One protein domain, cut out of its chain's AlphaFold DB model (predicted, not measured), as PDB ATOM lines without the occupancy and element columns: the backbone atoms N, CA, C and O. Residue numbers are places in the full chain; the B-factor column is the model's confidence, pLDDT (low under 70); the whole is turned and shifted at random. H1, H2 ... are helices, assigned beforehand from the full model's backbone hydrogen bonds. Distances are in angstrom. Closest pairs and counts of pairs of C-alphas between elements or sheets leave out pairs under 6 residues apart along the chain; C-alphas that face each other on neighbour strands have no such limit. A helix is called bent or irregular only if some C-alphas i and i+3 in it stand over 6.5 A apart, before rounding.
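What this domain is: This is residues 537 to 635 and 681 to 701 of the 701 residues of the protein "Arf-GAP domain-containing protein" of Culex quinquefasciatus (UniProt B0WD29). One long helix, H2, runs through the middle of a flat and open arrangement of five helices; H4 passes slantwise by its first half, H1 packs on H4 there, and the shorter H3 crosses H2 at a steep angle. From the far end of H2 a long loop, residues 578 to 596, folds back to the start of H3, while H5 reaches away from the other helices and comes near H2 with its last residue, Leu 694. You have 120 printed residues with five named helices, H1 to H5 in order along the chain, no named strand, and the class all helix. The whole is only just loose, close to compact, with a radius of gyration of the C-alphas of 16.7 A and spans of 54 by 46 by 24 A.

How they stand to each other: Begin at the first printed residue with H1, residues 537 to 547, and look from there to H4, residues 611 to 632. They touch, closest at the C-alphas of Gln 547 and Asp 624, 6.4 A apart, and H4 touches H1 with residues 620 to 624 alone. H1 and H4 run the same way at a steep tilt of 41 degrees. Next comes H2, residues 551 to 577, which is close to H1 but not clearly touching it; their closest C-alphas, those of Leu 546 and Phe 554, are 7.8 A apart. Look along H2 for H3, residues 597 to 606: the two touch, closest at the C-alphas of Asp 560 and Arg 603, 6.0 A apart, and H2 touches H3 with residues 560 to 564 alone. H2 and H3 run the same way at a steep tilt of 52 degrees. H2 and H4 are close but not clearly touching, with the C-alphas of Val 558 and Val 621 closest at 7.2 A; they run opposite ways at a tilt of 37 degrees, only just steep. H3 and H4 are also close but not clearly touching, closest at the C-alphas of Leu 606 and Phe 614, 7.6 A apart. Last is H5, residues 681 to 694, which touches no helix but is near H2: the closest C-alphas, those of Glu 556 and Leu 694, are 7.9 A apart, and the two lines are about perpendicular at 81 degrees. H5 is apart from H1, H3 and H4, and H1 is apart from H3. In H1, H3 and H4 every O i to N i+4 pair is within hydrogen-bond range; in H2 it is 22 of 23 and in H5 9 of 10.

Where its parts are: Find C-alpha 537 at (69.044, 76.303, -27.699); from there H1 runs 15.4 A to C-alpha 547. H2 begins with C-alpha 551 at (80.703, 71.992, -6.596) and runs 38.6 A to C-alpha 577 at (58.179, 101.524, 3.883). H3 measures 14.7 A from C-alpha 597 to C-alpha 606, and H4 31.4 A from C-alpha 611 to C-alpha 632. H5 runs 21.0 A from C-alpha 681 to C-alpha 694 at (83.805, 79.341, 2.152); it is neither bent nor irregular, but only just: C-alphas 681 and 684 are 6.3 A apart.

The domain as a whole: The two C-alphas farthest apart are those of Leu 579 and Arg 635, at 55.0 A. Residues 636 to 680 are not printed, and C-alphas 635 and 681 stand 43.6 A apart across this cut, in the link from H4 to H5. The links H1 to H2 and H3 to H4 are tight; the link H2 to H3, 19 residues, is long. The mean pLDDT of the printed part is 81.2, and the model's confidence is under 70 at residues 633 to 635 and 681 to 701, where H5 has a mean of 36. Gly 701 is the chain's last residue.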
ATOM      1  N   GLU A 537      67.757  77.008 -27.605       85.69
ATOM      2  CA  GLU A 537      69.044  76.303 -27.699       85.69
ATOM      3  C   GLU A 537      70.139  76.984 -26.859       85.69
ATOM      4  O   GLU A 537      70.937  76.323 -26.200       85.69
ATOM      5  N   GLN A 538      70.103  78.317 -26.781       85.44
ATOM      6  CA  GLN A 538      70.967  79.110 -25.905       85.44
ATOM      7  C   GLN A 538      70.792  78.742 -24.421       85.44
ATOM      8  O   GLN A 538      71.787  78.615 -23.708       85.44
ATOM      9  N   LEU A 539      69.557  78.511 -23.958       83.69
ATOM     10  CA  LEU A 539      69.287  78.103 -22.577       83.69
ATOM     11  C   LEU A 539      69.678  76.637 -22.323       83.69
ATOM     12  O   LEU A 539      70.191  76.331 -21.249       83.69
ATOM     13  N   LYS A 540      69.554  75.737 -23.312       86.88
ATOM     14  CA  LYS A 540      70.118  74.371 -23.216       86.88
ATOM     15  C   LYS A 540      71.640  74.406 -23.054       86.88
ATOM     16  O   LYS A 540      72.175  73.739 -22.171       86.88
ATOM     17  N   ILE A 541      72.330  75.225 -23.851       88.12
ATOM     18  CA  ILE A 541      73.786  75.420 -23.764       88.12
ATOM     19  C   ILE A 541      74.175  76.025 -22.404       88.12
ATOM     20  O   ILE A 541      75.149  75.579 -21.798       88.12
ATOM     21  N   ALA A 542      73.412  76.994 -21.887       87.75
ATOM     22  CA  ALA A 542      73.644  77.571 -20.561       87.75
ATOM     23  C   ALA A 542      73.475  76.535 -19.431       87.75
ATOM     24  O   ALA A 542      74.360  76.415 -18.583       87.75
ATOM     25  N   ARG A 543      72.406  75.724 -19.465       90.31
ATOM     26  CA  ARG A 543      72.188  74.597 -18.536       90.31
ATOM     27  C   ARG A 543      73.324  73.572 -18.600       90.31
ATOM     28  O   ARG A 543      73.819  73.148 -17.560       90.31
ATOM     29  N   GLY A 544      73.784  73.223 -19.803       90.38
ATOM     30  CA  GLY A 544      74.931  72.333 -19.999       90.38
ATOM     31  C   GLY A 544      76.224  72.889 -19.392       90.38
ATOM     32  O   GLY A 544      76.945  72.162 -18.716       90.38
ATOM     33  N   LYS A 545      76.488  74.195 -19.548       92.81
ATOM     34  CA  LYS A 545      77.626  74.861 -18.890       92.81
ATOM     35  C   LYS A 545      77.502  74.847 -17.364       92.81
ATOM     36  O   LYS A 545      78.487  74.536 -16.705       92.81
ATOM     37  N   LEU A 546      76.317  75.119 -16.808       92.88
ATOM     38  CA  LEU A 546      76.066  75.086 -15.358       92.88
ATOM     39  C   LEU A 546      76.353  73.700 -14.752       92.88
ATOM     40  O   LEU A 546      77.013  73.598 -13.721       92.88
ATOM     41  N   GLN A 547      75.934  72.626 -15.430       91.94
ATOM     42  CA  GLN A 547      76.152  71.248 -14.972       91.94
ATOM     43  C   GLN A 547      77.636  70.846 -14.891       91.94
ATOM     44  O   GLN A 547      77.982  69.967 -14.096       91.94
ATOM     45  N   LEU A 548      78.502  71.493 -15.682       93.62
ATOM     46  CA  LEU A 548      79.956  71.289 -15.702       93.62
ATOM     47  C   LEU A 548      80.708  72.105 -14.634       93.62
ATOM     48  O   LEU A 548      81.901  71.883 -14.434       93.62
ATOM     49  N   VAL A 549      80.045  73.036 -13.938       92.06
ATOM     50  CA  VAL A 549      80.668  73.841 -12.875       92.06
ATOM     51  C   VAL A 549      81.039  72.934 -11.682       92.06
ATOM     52  O   VAL A 549      80.177  72.177 -11.222       92.06
ATOM     53  N   PRO A 550      82.273  72.988 -11.141       93.62
ATOM     54  CA  PRO A 550      82.650  72.266  -9.920       93.62
ATOM     55  C   PRO A 550      81.806  72.690  -8.713       93.62
ATOM     56  O   PRO A 550      81.427  73.853  -8.619       93.62
ATOM     57  N   ASN A 551      81.561  71.770  -7.771       89.50
ATOM     58  CA  ASN A 551      80.703  71.992  -6.596       89.50
ATOM     59  C   ASN A 551      80.964  73.330  -5.887       89.50
ATOM     60  O   ASN A 551      80.059  74.153  -5.841       89.50
ATOM     61  N   ARG A 552      82.214  73.623  -5.508       90.75
ATOM     62  CA  ARG A 552      82.590  74.904  -4.890       90.75
ATOM     63  C   ARG A 552      82.145  76.135  -5.692       90.75
ATOM     64  O   ARG A 552      81.526  77.036  -5.142       90.75
ATOM     65  N   MET A 553      82.444  76.195  -6.993       91.25
ATOM     66  CA  MET A 553      82.050  77.350  -7.818       91.25
ATOM     67  C   MET A 553      80.529  77.427  -8.014       91.25
ATOM     68  O   MET A 553      79.986  78.517  -8.203       91.25
ATOM     69  N   PHE A 554      79.842  76.284  -7.959       94.06
ATOM     70  CA  PHE A 554      78.387  76.202  -7.988       94.06
ATOM     71  C   PHE A 554      77.779  76.708  -6.672       94.06
ATOM     72  O   PHE A 554      76.939  77.596  -6.724       94.06
ATOM     73  N   GLU A 555      78.245  76.236  -5.513       89.75
ATOM     74  CA  GLU A 555      77.854  76.701  -4.171       89.75
ATOM     75  C   GLU A 555      78.071  78.209  -4.016       89.75
ATOM     76  O   GLU A 555      77.141  78.935  -3.663       89.75
ATOM     77  N   GLU A 556      79.252  78.709  -4.399       93.06
ATOM     78  CA  GLU A 556      79.515  80.144  -4.441       93.06
ATOM     79  C   GLU A 556      78.485  80.868  -5.339       93.06
ATOM     80  O   GLU A 556      78.010  81.947  -4.987       93.06
ATOM     81  N   LEU A 557      78.128  80.339  -6.522       95.50
ATOM     82  CA  LEU A 557      77.094  80.926  -7.401       95.50
ATOM     83  C   LEU A 557      75.696  80.905  -6.755       95.50
ATOM     84  O   LEU A 557      74.958  81.882  -6.896       95.50
ATOM     85  N   VAL A 558      75.335  79.847  -6.022       95.56
ATOM     86  CA  VAL A 558      74.067  79.795  -5.275       95.56
ATOM     87  C   VAL A 558      74.031  80.895  -4.204       95.56
ATOM     88  O   VAL A 558      73.004  81.554  -4.046       95.56
ATOM     89  N   MET A 559      75.156  81.177  -3.537       94.56
ATOM     90  CA  MET A 559      75.261  82.266  -2.556       94.56
ATOM     91  C   MET A 559      75.126  83.667  -3.182       94.56
ATOM     92  O   MET A 559      74.508  84.542  -2.578       94.56
ATOM     93  N   ASP A 560      75.614  83.891  -4.407       97.38
ATOM     94  CA  ASP A 560      75.362  85.155  -5.125       97.38
ATOM     95  C   ASP A 560      73.879  85.325  -5.506       97.38
ATOM     96  O   ASP A 560      73.355  86.441  -5.468       97.38
ATOM     97  N   LEU A 561      73.181  84.231  -5.838       97.88
ATOM     98  CA  LEU A 561      71.735  84.249  -6.088       97.88
ATOM     99  C   LEU A 561      70.932  84.477  -4.802       97.88
ATOM    100  O   LEU A 561      69.953  85.219  -4.833       97.88
ATOM    101  N   TYR A 562      71.359  83.897  -3.677       97.44
ATOM    102  CA  TYR A 562      70.782  84.163  -2.357       97.44
ATOM    103  C   TYR A 562      70.928  85.643  -1.977       97.44
ATOM    104  O   TYR A 562      69.959  86.267  -1.550       97.44
ATOM    105  N   ASP A 563      72.114  86.225  -2.179       97.50
ATOM    106  CA  ASP A 563      72.370  87.651  -1.949       97.50
ATOM    107  C   ASP A 563      71.472  88.544  -2.827       97.50
ATOM    108  O   ASP A 563      70.911  89.523  -2.337       97.50
ATOM    109  N   GLU A 564      71.299  88.222  -4.115       98.19
ATOM    110  CA  GLU A 564      70.428  88.995  -5.014       98.19
ATOM    111  C   GLU A 564      68.933  88.823  -4.686       98.19
ATOM    112  O   GLU A 564      68.176  89.787  -4.807       98.19
ATOM    113  N   VAL A 565      68.497  87.645  -4.221       97.50
ATOM    114  CA  VAL A 565      67.145  87.453  -3.665       97.50
ATOM    115  C   VAL A 565      66.953  88.308  -2.409       97.50
ATOM    116  O   VAL A 565      65.971  89.044  -2.332       97.50
ATOM    117  N   ASP A 566      67.914  88.301  -1.479       96.38
ATOM    118  CA  ASP A 566      67.894  89.137  -0.271       96.38
ATOM    119  C   ASP A 566      67.793  90.628  -0.606       96.38
ATOM    120  O   ASP A 566      66.984  91.346  -0.011       96.38
ATOM    121  N   ARG A 567      68.535  91.080  -1.627       97.62
ATOM    122  CA  ARG A 567      68.429  92.441  -2.158       97.62
ATOM    123  C   ARG A 567      67.044  92.707  -2.752       97.62
ATOM    124  O   ARG A 567      66.414  93.679  -2.354       97.62
ATOM    125  N   ARG A 568      66.537  91.867  -3.665       97.19
ATOM    126  CA  ARG A 568      65.230  92.078  -4.331       97.19
ATOM    127  C   ARG A 568      64.062  92.101  -3.342       97.19
ATOM    128  O   ARG A 568      63.204  92.975  -3.451       97.19
ATOM    129  N   GLU A 569      64.046  91.198  -2.362       95.31
ATOM    130  CA  GLU A 569      63.055  91.197  -1.277       95.31
ATOM    131  C   GLU A 569      63.167  92.470  -0.416       95.31
ATOM    132  O   GLU A 569      62.156  93.091  -0.082       95.31
ATOM    133  N   THR A 570      64.391  92.907  -0.104       95.69
ATOM    134  CA  THR A 570      64.641  94.112   0.702       95.69
ATOM    135  C   THR A 570      64.259  95.402  -0.030       95.69
ATOM    136  O   THR A 570      63.653  96.277   0.590       95.69
ATOM    137  N   GLU A 571      64.534  95.528  -1.333       95.12
ATOM    138  CA  GLU A 571      64.111  96.692  -2.125       95.12
ATOM    139  C   GLU A 571      62.580  96.773  -2.233       95.12
ATOM    140  O   GLU A 571      62.021  97.863  -2.126       95.12
ATOM    141  N   ALA A 572      61.884  95.636  -2.367       94.06
ATOM    142  CA  ALA A 572      60.420  95.601  -2.389       94.06
ATOM    143  C   ALA A 572      59.803  96.075  -1.057       94.06
ATOM    144  O   ALA A 572      58.830  96.833  -1.053       94.06
ATOM    145  N   ILE A 573      60.399  95.696   0.081       94.62
ATOM    146  CA  ILE A 573      60.005  96.225   1.396       94.62
ATOM    147  C   ILE A 573      60.350  97.719   1.500       94.62
ATOM    148  O   ILE A 573      59.517  98.514   1.937       94.62
ATOM    149  N   TRP A 574      61.548  98.139   1.078       94.38
ATOM    150  CA  TRP A 574      61.982  99.543   1.134       94.38
ATOM    151  C   TRP A 574      61.049 100.471   0.343       94.38
ATOM    152  O   TRP A 574      60.619 101.502   0.862       94.38
ATOM    153  N   ALA A 575      60.648 100.054  -0.861       92.12
ATOM    154  CA  ALA A 575      59.730 100.780  -1.737       92.12
ATOM    155  C   ALA A 575      58.324 101.001  -1.147       92.12
ATOM    156  O   ALA A 575      57.629 101.920  -1.573       92.12
ATOM    157  N   THR A 576      57.905 100.199  -0.158       90.56
ATOM    158  CA  THR A 576      56.609 100.359   0.536       90.56
ATOM    159  C   THR A 576      56.723 100.917   1.958       90.56
ATOM    160  O   THR A 576      55.700 101.185   2.587       90.56
ATOM    161  N   THR A 577      57.941 101.100   2.485       85.31
ATOM    162  CA  THR A 577      58.179 101.524   3.883       85.31
ATOM    163  C   THR A 577      58.936 102.843   4.029       85.31
ATOM    164  O   THR A 577      58.805 103.489   5.070       85.31
ATOM    165  N   SER A 578      59.708 103.269   3.025       81.75
ATOM    166  CA  SER A 578      60.384 104.571   3.038       81.75
ATOM    167  C   SER A 578      59.456 105.695   2.568       81.75
ATOM    168  O   SER A 578      58.761 105.562   1.564       81.75
ATOM    169  N   LEU A 579      59.509 106.848   3.246       77.12
ATOM    170  CA  LEU A 579      58.855 108.087   2.793       77.12
ATOM    171  C   LEU A 579      59.510 108.677   1.531       77.12
ATOM    172  O   LEU A 579      58.914 109.521   0.866       77.12
ATOM    173  N   ASN A 580      60.734 108.253   1.213       78.00
ATOM    174  CA  ASN A 580      61.438 108.591  -0.018       78.00
ATOM    175  C   ASN A 580      62.295 107.381  -0.447       78.00
ATOM    176  O   ASN A 580      63.443 107.268  -0.010       78.00
ATOM    177  N   PRO A 581      61.740 106.431  -1.228       78.38
ATOM    178  CA  PRO A 581      62.434 105.197  -1.605       78.38
ATOM    179  C   PRO A 581      63.757 105.407  -2.349       78.38
ATOM    180  O   PRO A 581      64.704 104.660  -2.106       78.38
ATOM    181  N   GLU A 582      63.845 106.448  -3.183       75.94
ATOM    182  CA  GLU A 582      65.050 106.809  -3.947       75.94
ATOM    183  C   GLU A 582      66.252 107.100  -3.031       75.94
ATOM    184  O   GLU A 582      67.397 106.772  -3.352       75.94
ATOM    185  N   VAL A 583      66.003 107.684  -1.851       74.88
ATOM    186  CA  VAL A 583      67.046 107.959  -0.857       74.88
ATOM    187  C   VAL A 583      67.482 106.646  -0.215       74.88
ATOM    188  O   VAL A 583      66.852 106.121   0.703       74.88
ATOM    189  N   GLY A 584      68.599 106.119  -0.714       80.38
ATOM    190  CA  GLY A 584      69.147 104.834  -0.296       80.38
ATOM    191  C   GLY A 584      68.520 103.635  -1.008       80.38
ATOM    192  O   GLY A 584      68.443 102.564  -0.412       80.38
ATOM    193  N   ALA A 585      68.074 103.778  -2.258       89.06
ATOM    194  CA  ALA A 585      67.877 102.627  -3.139       89.06
ATOM    195  C   ALA A 585      69.217 101.896  -3.381       89.06
ATOM    196  O   ALA A 585      70.263 102.534  -3.521       89.06
ATOM    197  N   VAL A 586      69.202 100.561  -3.441       93.31
ATOM    198  CA  VAL A 586      70.391  99.723  -3.685       93.31
ATOM    199  C   VAL A 586      70.179  98.948  -4.993       93.31
ATOM    200  O   VAL A 586      69.669  97.824  -4.979       93.31
ATOM    201  N   PRO A 587      70.529  99.539  -6.157       94.75
ATOM    202  CA  PRO A 587      70.122  99.032  -7.472       94.75
ATOM    203  C   PRO A 587      70.787  97.706  -7.864       94.75
ATOM    204  O   PRO A 587      70.252  96.976  -8.693       94.75
ATOM    205  N   PHE A 588      71.933  97.383  -7.269       97.44
ATOM    206  CA  PHE A 588      72.683  96.142  -7.457       97.44
ATOM    207  C   PHE A 588      73.447  95.795  -6.176       97.44
ATOM    208  O   PHE A 588      73.572  96.628  -5.279       97.44
ATOM    209  N   LEU A 589      73.968  94.569  -6.079       97.69
ATOM    210  CA  LEU A 589      74.708  94.118  -4.899       97.69
ATOM    211  C   LEU A 589      75.938  95.007  -4.597       97.69
ATOM    212  O   LEU A 589      76.793  95.178  -5.476       97.69
ATOM    213  N   PRO A 590      76.073  95.537  -3.362       96.94
ATOM    214  CA  PRO A 590      77.275  96.248  -2.938       96.94
ATOM    215  C   PRO A 590      78.535  95.393  -3.101       96.94
ATOM    216  O   PRO A 590      78.510  94.173  -2.902       96.94
ATOM    217  N   THR A 591      79.642  96.048  -3.445       95.69
ATOM    218  CA  THR A 591      80.953  95.407  -3.581       95.69
ATOM    219  C   THR A 591      81.413  94.818  -2.251       95.69
ATOM    220  O   THR A 591      81.371  95.494  -1.225       95.69
ATOM    221  N   ASN A 592      81.905  93.584  -2.281       94.31
ATOM    222  CA  ASN A 592      82.583  92.941  -1.163       94.31
ATOM    223  C   ASN A 592      84.104  92.979  -1.418       94.31
ATOM    224  O   ASN A 592      84.551  92.309  -2.353       94.31
ATOM    225  N   PRO A 593      84.906  93.705  -0.611       92.50
ATOM    226  CA  PRO A 593      86.364  93.769  -0.765       92.50
ATOM    227  C   PRO A 593      87.085  92.420  -0.610       92.50
ATOM    228  O   PRO A 593      88.243  92.300  -0.992       92.50
ATOM    229  N   HIS A 594      86.417  91.399  -0.061       85.44
ATOM    230  CA  HIS A 594      86.955  90.041   0.064       85.44
ATOM    231  C   HIS A 594      86.714  89.165  -1.183       85.44
ATOM    232  O   HIS A 594      87.079  87.992  -1.174       85.44
ATOM    233  N   LEU A 595      86.088  89.699  -2.242       92.62
ATOM    234  CA  LEU A 595      85.845  89.009  -3.514       92.62
ATOM    235  C   LEU A 595      86.583  89.712  -4.663       92.62
ATOM    236  O   LEU A 595      86.743  90.931  -4.653       92.62
ATOM    237  N   SER A 596      86.987  88.957  -5.690       95.62
ATOM    238  CA  SER A 596      87.664  89.522  -6.866       95.62
ATOM    239  C   SER A 596      86.781  90.521  -7.630       95.62
ATOM    240  O   SER A 596      85.547  90.485  -7.545       95.62
ATOM    241  N   ALA A 597      87.402  91.405  -8.418       96.25
ATOM    242  CA  ALA A 597      86.682  92.361  -9.264       96.25
ATOM    243  C   ALA A 597      85.706  91.649 -10.220       96.25
ATOM    244  O   ALA A 597      84.530  92.006 -10.283       96.25
ATOM    245  N   THR A 598      86.151  90.568 -10.870       96.31
ATOM    246  CA  THR A 598      85.328  89.705 -11.735       96.31
ATOM    247  C   THR A 598      84.121  89.127 -10.993       96.31
ATOM    248  O   THR A 598      83.010  89.124 -11.527       96.31
ATOM    249  N   ARG A 599      84.297  88.693  -9.736       96.19
ATOM    250  CA  ARG A 599      83.210  88.137  -8.919       96.19
ATOM    251  C   ARG A 599      82.201  89.203  -8.495       96.19
ATOM    252  O   ARG A 599      80.998  88.992  -8.633       96.19
ATOM    253  N   ASN A 600      82.672  90.370  -8.055       96.94
ATOM    254  CA  ASN A 600      81.814  91.523  -7.769       96.94
ATOM    255  C   ASN A 600      81.039  91.985  -9.018       96.94
ATOM    256  O   ASN A 600      79.841  92.253  -8.936       96.94
ATOM    257  N   GLN A 601      81.675  91.990 -10.192       97.75
ATOM    258  CA  GLN A 601      81.011  92.297 -11.459       97.75
ATOM    259  C   GLN A 601      79.941  91.246 -11.819       97.75
ATOM    260  O   GLN A 601      78.874  91.603 -12.316       97.75
ATOM    261  N   GLY A 602      80.190  89.960 -11.541       97.25
ATOM    262  CA  GLY A 602      79.203  88.881 -11.672       97.25
ATOM    263  C   GLY A 602      77.964  89.117 -10.802       97.25
ATOM    264  O   GLY A 602      76.851  89.179 -11.325       97.25
ATOM    265  N   ARG A 603      78.171  89.367  -9.503       98.06
ATOM    266  CA  ARG A 603      77.125  89.732  -8.526       98.06
ATOM    267  C   ARG A 603      76.265  90.898  -9.007       98.06
ATOM    268  O   ARG A 603      75.042  90.821  -9.001       98.06
ATOM    269  N   GLN A 604      76.899  91.965  -9.481       98.19
ATOM    270  CA  GLN A 604      76.202  93.168  -9.943       98.19
ATOM    271  C   GLN A 604      75.453  92.968 -11.268       98.19
ATOM    272  O   GLN A 604      74.433  93.619 -11.500       98.19
ATOM    273  N   LYS A 605      75.897  92.042 -12.129       98.06
ATOM    274  CA  LYS A 605      75.169  91.676 -13.356       98.06
ATOM    275  C   LYS A 605      73.835  90.979 -13.066       98.06
ATOM    276  O   LYS A 605      72.925  91.144 -13.874       98.06
ATOM    277  N   LEU A 606      73.667  90.285 -11.933       98.06
ATOM    278  CA  LEU A 606      72.396  89.632 -11.565       98.06
ATOM    279  C   LEU A 606      71.226  90.626 -11.453       98.06
ATOM    280  O   LEU A 606      70.103  90.308 -11.839       98.06
ATOM    281  N   ALA A 607      71.492  91.865 -11.034       97.56
ATOM    282  CA  ALA A 607      70.485  92.924 -10.972       97.56
ATOM    283  C   ALA A 607      69.934  93.353 -12.346       97.56
ATOM    284  O   ALA A 607      68.868  93.959 -12.414       97.56
ATOM    285  N   ARG A 608      70.623  93.016 -13.448       97.12
ATOM    286  CA  ARG A 608      70.161  93.290 -14.821       97.12
ATOM    287  C   ARG A 608      69.168  92.251 -15.350       97.12
ATOM    288  O   ARG A 608      68.535  92.509 -16.367       97.12
ATOM    289  N   PHE A 609      69.041  91.092 -14.700       96.75
ATOM    290  CA  PHE A 609      68.122  90.036 -15.130       96.75
ATOM    291  C   PHE A 609      66.677  90.469 -14.866       96.75
ATOM    292  O   PHE A 609      66.326  90.806 -13.725       96.75
ATOM    293  N   SER A 610      65.820  90.383 -15.886       95.94
ATOM    294  CA  SER A 610      64.373  90.498 -15.700       95.94
ATOM    295  C   SER A 610      63.864  89.427 -14.731       95.94
ATOM    296  O   SER A 610      64.519  88.409 -14.496       95.94
ATOM    297  N   GLN A 611      62.667  89.618 -14.171       92.94
ATOM    298  CA  GLN A 611      62.100  88.638 -13.240       92.94
ATOM    299  C   GLN A 611      61.949  87.243 -13.876       92.94
ATOM    300  O   GLN A 611      62.127  86.241 -13.191       92.94
ATOM    301  N   GLN A 612      61.682  87.159 -15.184       91.19
ATOM    302  CA  GLN A 612      61.573  85.882 -15.893       91.19
ATOM    303  C   GLN A 612      62.935  85.189 -16.056       91.19
ATOM    304  O   GLN A 612      63.039  83.989 -15.806       91.19
ATOM    305  N   GLU A 613      63.980  85.925 -16.447       93.06
ATOM    306  CA  GLU A 613      65.334  85.371 -16.601       93.06
ATOM    307  C   GLU A 613      65.927  84.962 -15.249       93.06
ATOM    308  O   GLU A 613      66.511  83.886 -15.130       93.06
ATOM    309  N   PHE A 614      65.734  85.790 -14.218       95.81
ATOM    310  CA  PHE A 614      66.201  85.510 -12.863       95.81
ATOM    311  C   PHE A 614      65.483  84.290 -12.269       95.81
ATOM    312  O   PHE A 614      66.136  83.380 -11.760       95.81
ATOM    313  N   ASN A 615      64.156  84.194 -12.437       93.81
ATOM    314  CA  ASN A 615      63.404  83.010 -12.014       93.81
ATOM    315  C   ASN A 615      63.842  81.739 -12.766       93.81
ATOM    316  O   ASN A 615      63.888  80.660 -12.173       93.81
ATOM    317  N   GLY A 616      64.185  81.856 -14.055       92.06
ATOM    318  CA  GLY A 616      64.747  80.761 -14.848       92.06
ATOM    319  C   GLY A 616      66.103  80.291 -14.320       92.06
ATOM    320  O   GLY A 616      66.284  79.099 -14.087       92.06
ATOM    321  N   LEU A 617      67.022  81.223 -14.047       94.25
ATOM    322  CA  LEU A 617      68.346  80.918 -13.496       94.25
ATOM    323  C   LEU A 617      68.259  80.232 -12.125       94.25
ATOM    324  O   LEU A 617      68.924  79.219 -11.915       94.25
ATOM    325  N   ILE A 618      67.404  80.720 -11.218       95.19
ATOM    326  CA  ILE A 618      67.182  80.059  -9.922       95.19
ATOM    327  C   ILE A 618      66.586  78.658 -10.128       95.19
ATOM    328  O   ILE A 618      67.052  77.705  -9.509       95.19
ATOM    329  N   SER A 619      65.602  78.500 -11.021       93.25
ATOM    330  CA  SER A 619      64.997  77.188 -11.307       93.25
ATOM    331  C   SER A 619      66.032  76.173 -11.806       93.25
ATOM    332  O   SER A 619      66.017  75.016 -11.391       93.25
ATOM    333  N   ASP A 620      66.949  76.608 -12.668       92.50
ATOM    334  CA  ASP A 620      67.988  75.755 -13.246       92.50
ATOM    335  C   ASP A 620      69.076  75.403 -12.221       92.50
ATOM    336  O   ASP A 620      69.555  74.267 -12.200       92.50
ATOM    337  N   VAL A 621      69.396  76.327 -11.308       94.44
ATOM    338  CA  VAL A 621      70.263  76.065 -10.148       94.44
ATOM    339  C   VAL A 621      69.610  75.092  -9.165       94.44
ATOM    340  O   VAL A 621      70.277  74.161  -8.730       94.44
ATOM    341  N   LEU A 622      68.311  75.204  -8.867       93.19
ATOM    342  CA  LEU A 622      67.612  74.242  -7.998       93.19
ATOM    343  C   LEU A 622      67.520  72.836  -8.632       93.19
ATOM    344  O   LEU A 622      67.599  71.829  -7.926       93.19
ATOM    345  N   ILE A 623      67.415  72.739  -9.962       91.50
ATOM    346  CA  ILE A 623      67.495  71.458 -10.687       91.50
ATOM    347  C   ILE A 623      68.901  70.855 -10.596       91.50
ATOM    348  O   ILE A 623      69.041  69.658 -10.326       91.50
ATOM    349  N   ASP A 624      69.947  71.660 -10.788       91.44
ATOM    350  CA  ASP A 624      71.325  71.171 -10.707       91.44
ATOM    351  C   ASP A 624      71.739  70.816  -9.267       91.44
ATOM    352  O   ASP A 624      72.417  69.812  -9.047       91.44
ATOM    353  N   ALA A 625      71.232  71.555  -8.278       91.12
ATOM    354  CA  ALA A 625      71.321  71.243  -6.854       91.12
ATOM    355  C   ALA A 625      70.737  69.853  -6.544       91.12
ATOM    356  O   ALA A 625      71.420  69.012  -5.956       91.12
ATOM    357  N   ARG A 626      69.518  69.550  -7.027       89.50
ATOM    358  CA  ARG A 626      68.928  68.207  -6.877       89.50
ATOM    359  C   ARG A 626      69.776  67.128  -7.551       89.50
ATOM    360  O   ARG A 626      69.944  66.050  -6.985       89.50
ATOM    361  N   ARG A 627      70.320  67.395  -8.745       89.75
ATOM    362  CA  ARG A 627      71.213  66.451  -9.440       89.75
ATOM    363  C   ARG A 627      72.459  66.152  -8.603       89.75
ATOM    364  O   ARG A 627      72.819  64.984  -8.476       89.75
ATOM    365  N   ARG A 628      73.097  67.176  -8.027       90.31
ATOM    366  CA  ARG A 628      74.296  67.036  -7.181       90.31
ATOM    367  C   ARG A 628      73.998  66.258  -5.899       90.31
ATOM    368  O   ARG A 628      74.714  65.301  -5.625       90.31
ATOM    369  N   GLN A 629      72.903  66.571  -5.202       83.56
ATOM    370  CA  GLN A 629      72.446  65.818  -4.026       83.56
ATOM    371  C   GLN A 629      72.206  64.333  -4.359       83.56
ATOM    372  O   GLN A 629      72.742  63.444  -3.701       83.56
ATOM    373  N   ASN A 630      71.491  64.040  -5.450       85.81
ATOM    374  CA  ASN A 630      71.266  62.660  -5.892       85.81
ATOM    375  C   ASN A 630      72.579  61.926  -6.239       85.81
ATOM    376  O   ASN A 630      72.679  60.723  -6.023       85.81
ATOM    377  N   MET A 631      73.590  62.627  -6.765       82.88
ATOM    378  CA  MET A 631      74.916  62.060  -7.060       82.88
ATOM    379  C   MET A 631      75.796  61.870  -5.812       82.88
ATOM    380  O   MET A 631      76.685  61.019  -5.836       82.88
ATOM    381  N   ALA A 632      75.561  62.618  -4.730       78.12
ATOM    382  CA  ALA A 632      76.180  62.366  -3.427       78.12
ATOM    383  C   ALA A 632      75.586  61.103  -2.780       78.12
ATOM    384  O   ALA A 632      76.330  60.185  -2.435       78.12
ATOM    385  N   ASN A 633      74.253  61.000  -2.755       69.56
ATOM    386  CA  ASN A 633      73.496  59.884  -2.164       69.56
ATOM    387  C   ASN A 633      73.735  58.513  -2.831       69.56
ATOM    388  O   ASN A 633      73.361  57.486  -2.273       69.56
ATOM    389  N   LEU A 634      74.338  58.481  -4.023       59.25
ATOM    390  CA  LEU A 634      74.683  57.253  -4.756       59.25
ATOM    391  C   LEU A 634      76.127  56.769  -4.513       59.25
ATOM    392  O   LEU A 634      76.562  55.807  -5.149       59.25
ATOM    393  N   ARG A 635      76.892  57.413  -3.621       50.31
ATOM    394  CA  ARG A 635      78.246  56.968  -3.249       50.31
ATOM    395  C   ARG A 635      78.171  55.785  -2.263       50.31
ATOM    396  O   ARG A 635      77.508  55.920  -1.239       50.31
ATOM    397  N   ALA A 681      96.110  94.348  11.442       36.94
ATOM    398  CA  ALA A 681      94.847  94.174  12.169       36.94
ATOM    399  C   ALA A 681      93.667  93.717  11.281       36.94
ATOM    400  O   ALA A 681      92.735  93.092  11.783       36.94
ATOM    401  N   GLN A 682      93.702  93.977   9.967       39.09
ATOM    402  CA  GLN A 682      92.718  93.409   9.039       39.09
ATOM    403  C   GLN A 682      92.871  91.885   8.874       39.09
ATOM    404  O   GLN A 682      91.865  91.204   8.697       39.09
ATOM    405  N   GLN A 683      94.087  91.334   8.985       34.59
ATOM    406  CA  GLN A 683      94.422  89.946   8.631       34.59
ATOM    407  C   GLN A 683      93.664  88.891   9.461       34.59
ATOM    408  O   GLN A 683      93.270  87.857   8.927       34.59
ATOM    409  N   VAL A 684      93.418  89.157  10.749       37.44
ATOM    410  CA  VAL A 684      92.743  88.205  11.656       37.44
ATOM    411  C   VAL A 684      91.247  88.110  11.325       37.44
ATOM    412  O   VAL A 684      90.729  87.028  11.058       37.44
ATOM    413  N   MET A 685      90.557  89.250  11.207       41.62
ATOM    414  CA  MET A 685      89.145  89.287  10.784       41.62
ATOM    415  C   MET A 685      88.951  88.924   9.297       41.62
ATOM    416  O   MET A 685      87.856  88.544   8.885       41.62
ATOM    417  N   PHE A 686      90.008  88.999   8.490       37.06
ATOM    418  CA  PHE A 686      90.062  88.517   7.108       37.06
ATOM    419  C   PHE A 686      90.078  86.977   7.041       37.06
ATOM    420  O   PHE A 686      89.342  86.410   6.235       37.06
ATOM    421  N   LEU A 687      90.797  86.290   7.941       36.22
ATOM    422  CA  LEU A 687      90.748  84.824   8.069       36.22
ATOM    423  C   LEU A 687      89.371  84.321   8.540       36.22
ATOM    424  O   LEU A 687      88.835  83.385   7.945       36.22
ATOM    425  N   MET A 688      88.753  84.996   9.522       39.69
ATOM    426  CA  MET A 688      87.363  84.732   9.947       39.69
ATOM    427  C   MET A 688      86.391  84.748   8.754       39.69
ATOM    428  O   MET A 688      85.519  83.891   8.615       39.69
ATOM    429  N   ARG A 689      86.555  85.729   7.857       42.78
ATOM    430  CA  ARG A 689      85.648  85.976   6.729       42.78
ATOM    431  C   ARG A 689      85.890  85.078   5.524       42.78
ATOM    432  O   ARG A 689      84.920  84.750   4.848       42.78
ATOM    433  N   GLN A 690      87.128  84.641   5.276       32.31
ATOM    434  CA  GLN A 690      87.364  83.581   4.293       32.31
ATOM    435  C   GLN A 690      86.624  82.304   4.704       32.31
ATOM    436  O   GLN A 690      85.882  81.767   3.891       32.31
ATOM    437  N   LYS A 691      86.718  81.884   5.976       32.81
ATOM    438  CA  LYS A 691      85.947  80.741   6.501       32.81
ATOM    439  C   LYS A 691      84.434  80.975   6.374       32.81
ATOM    440  O   LYS A 691      83.752  80.155   5.778       32.81
ATOM    441  N   ALA A 692      83.899  82.114   6.822       33.91
ATOM    442  CA  ALA A 692      82.449  82.366   6.775       33.91
ATOM    443  C   ALA A 692      81.840  82.406   5.352       33.91
ATOM    444  O   ALA A 692      80.671  82.070   5.179       33.91
ATOM    445  N   VAL A 693      82.609  82.798   4.326       31.41
ATOM    446  CA  VAL A 693      82.159  82.768   2.917       31.41
ATOM    447  C   VAL A 693      82.430  81.411   2.251       31.41
ATOM    448  O   VAL A 693      81.707  81.044   1.331       31.41
ATOM    449  N   LEU A 694      83.427  80.646   2.715       30.00
ATOM    450  CA  LEU A 694      83.805  79.341   2.152       30.00
ATOM    451  C   LEU A 694      83.252  78.124   2.918       30.00
ATOM    452  O   LEU A 694      83.417  77.010   2.433       30.00
ATOM    453  N   ASN A 695      82.581  78.306   4.059       36.28
ATOM    454  CA  ASN A 695      82.028  77.216   4.881       36.28
ATOM    455  C   ASN A 695      80.489  77.127   4.845       36.28
ATOM    456  O   ASN A 695      79.923  76.189   5.395       36.28
ATOM    457  N   HIS A 696      79.803  78.014   4.111       33.97
ATOM    458  CA  HIS A 696      78.482  77.668   3.561       33.97
ATOM    459  C   HIS A 696      78.588  76.611   2.435       33.97
ATOM    460  O   HIS A 696      77.577  76.018   2.057       33.97
ATOM    461  N   ASN A 697      79.804  76.315   1.949       34.22
ATOM    462  CA  ASN A 697      80.119  75.322   0.908       34.22
ATOM    463  C   ASN A 697      80.037  73.860   1.410       34.22
ATOM    464  O   ASN A 697      80.860  73.022   1.052       34.22
ATOM    465  N   ASN A 698      79.067  73.561   2.276       30.52
ATOM    466  CA  ASN A 698      78.753  72.209   2.750       30.52
ATOM    467  C   ASN A 698      77.235  71.916   2.720       30.52
ATOM    468  O   ASN A 698      76.795  70.883   3.220       30.52
ATOM    469  N   SER A 699      76.423  72.776   2.087       30.84
ATOM    470  CA  SER A 699      74.958  72.632   1.934       30.84
ATOM    471  C   SER A 699      74.507  71.576   0.903       30.84
ATOM    472  O   SER A 699      73.374  71.606   0.425       30.84
ATOM    473  N   PHE A 700      75.382  70.618   0.574       30.52
ATOM    474  CA  PHE A 700      75.092  69.442  -0.257       30.52
ATOM    475  C   PHE A 700      75.630  68.143   0.370       30.52
ATOM    476  O   PHE A 700      76.235  67.313  -0.316       30.52
ATOM    477  N   GLY A 701      75.392  67.995   1.678       27.64
ATOM    478  CA  GLY A 701      75.292  66.700   2.361       27.64
ATOM    479  C   GLY A 701      73.868  66.164   2.272       27.64
ATOM    480  O   GLY A 701      72.942  66.957   2.554       27.64
TER     481      GLY A 701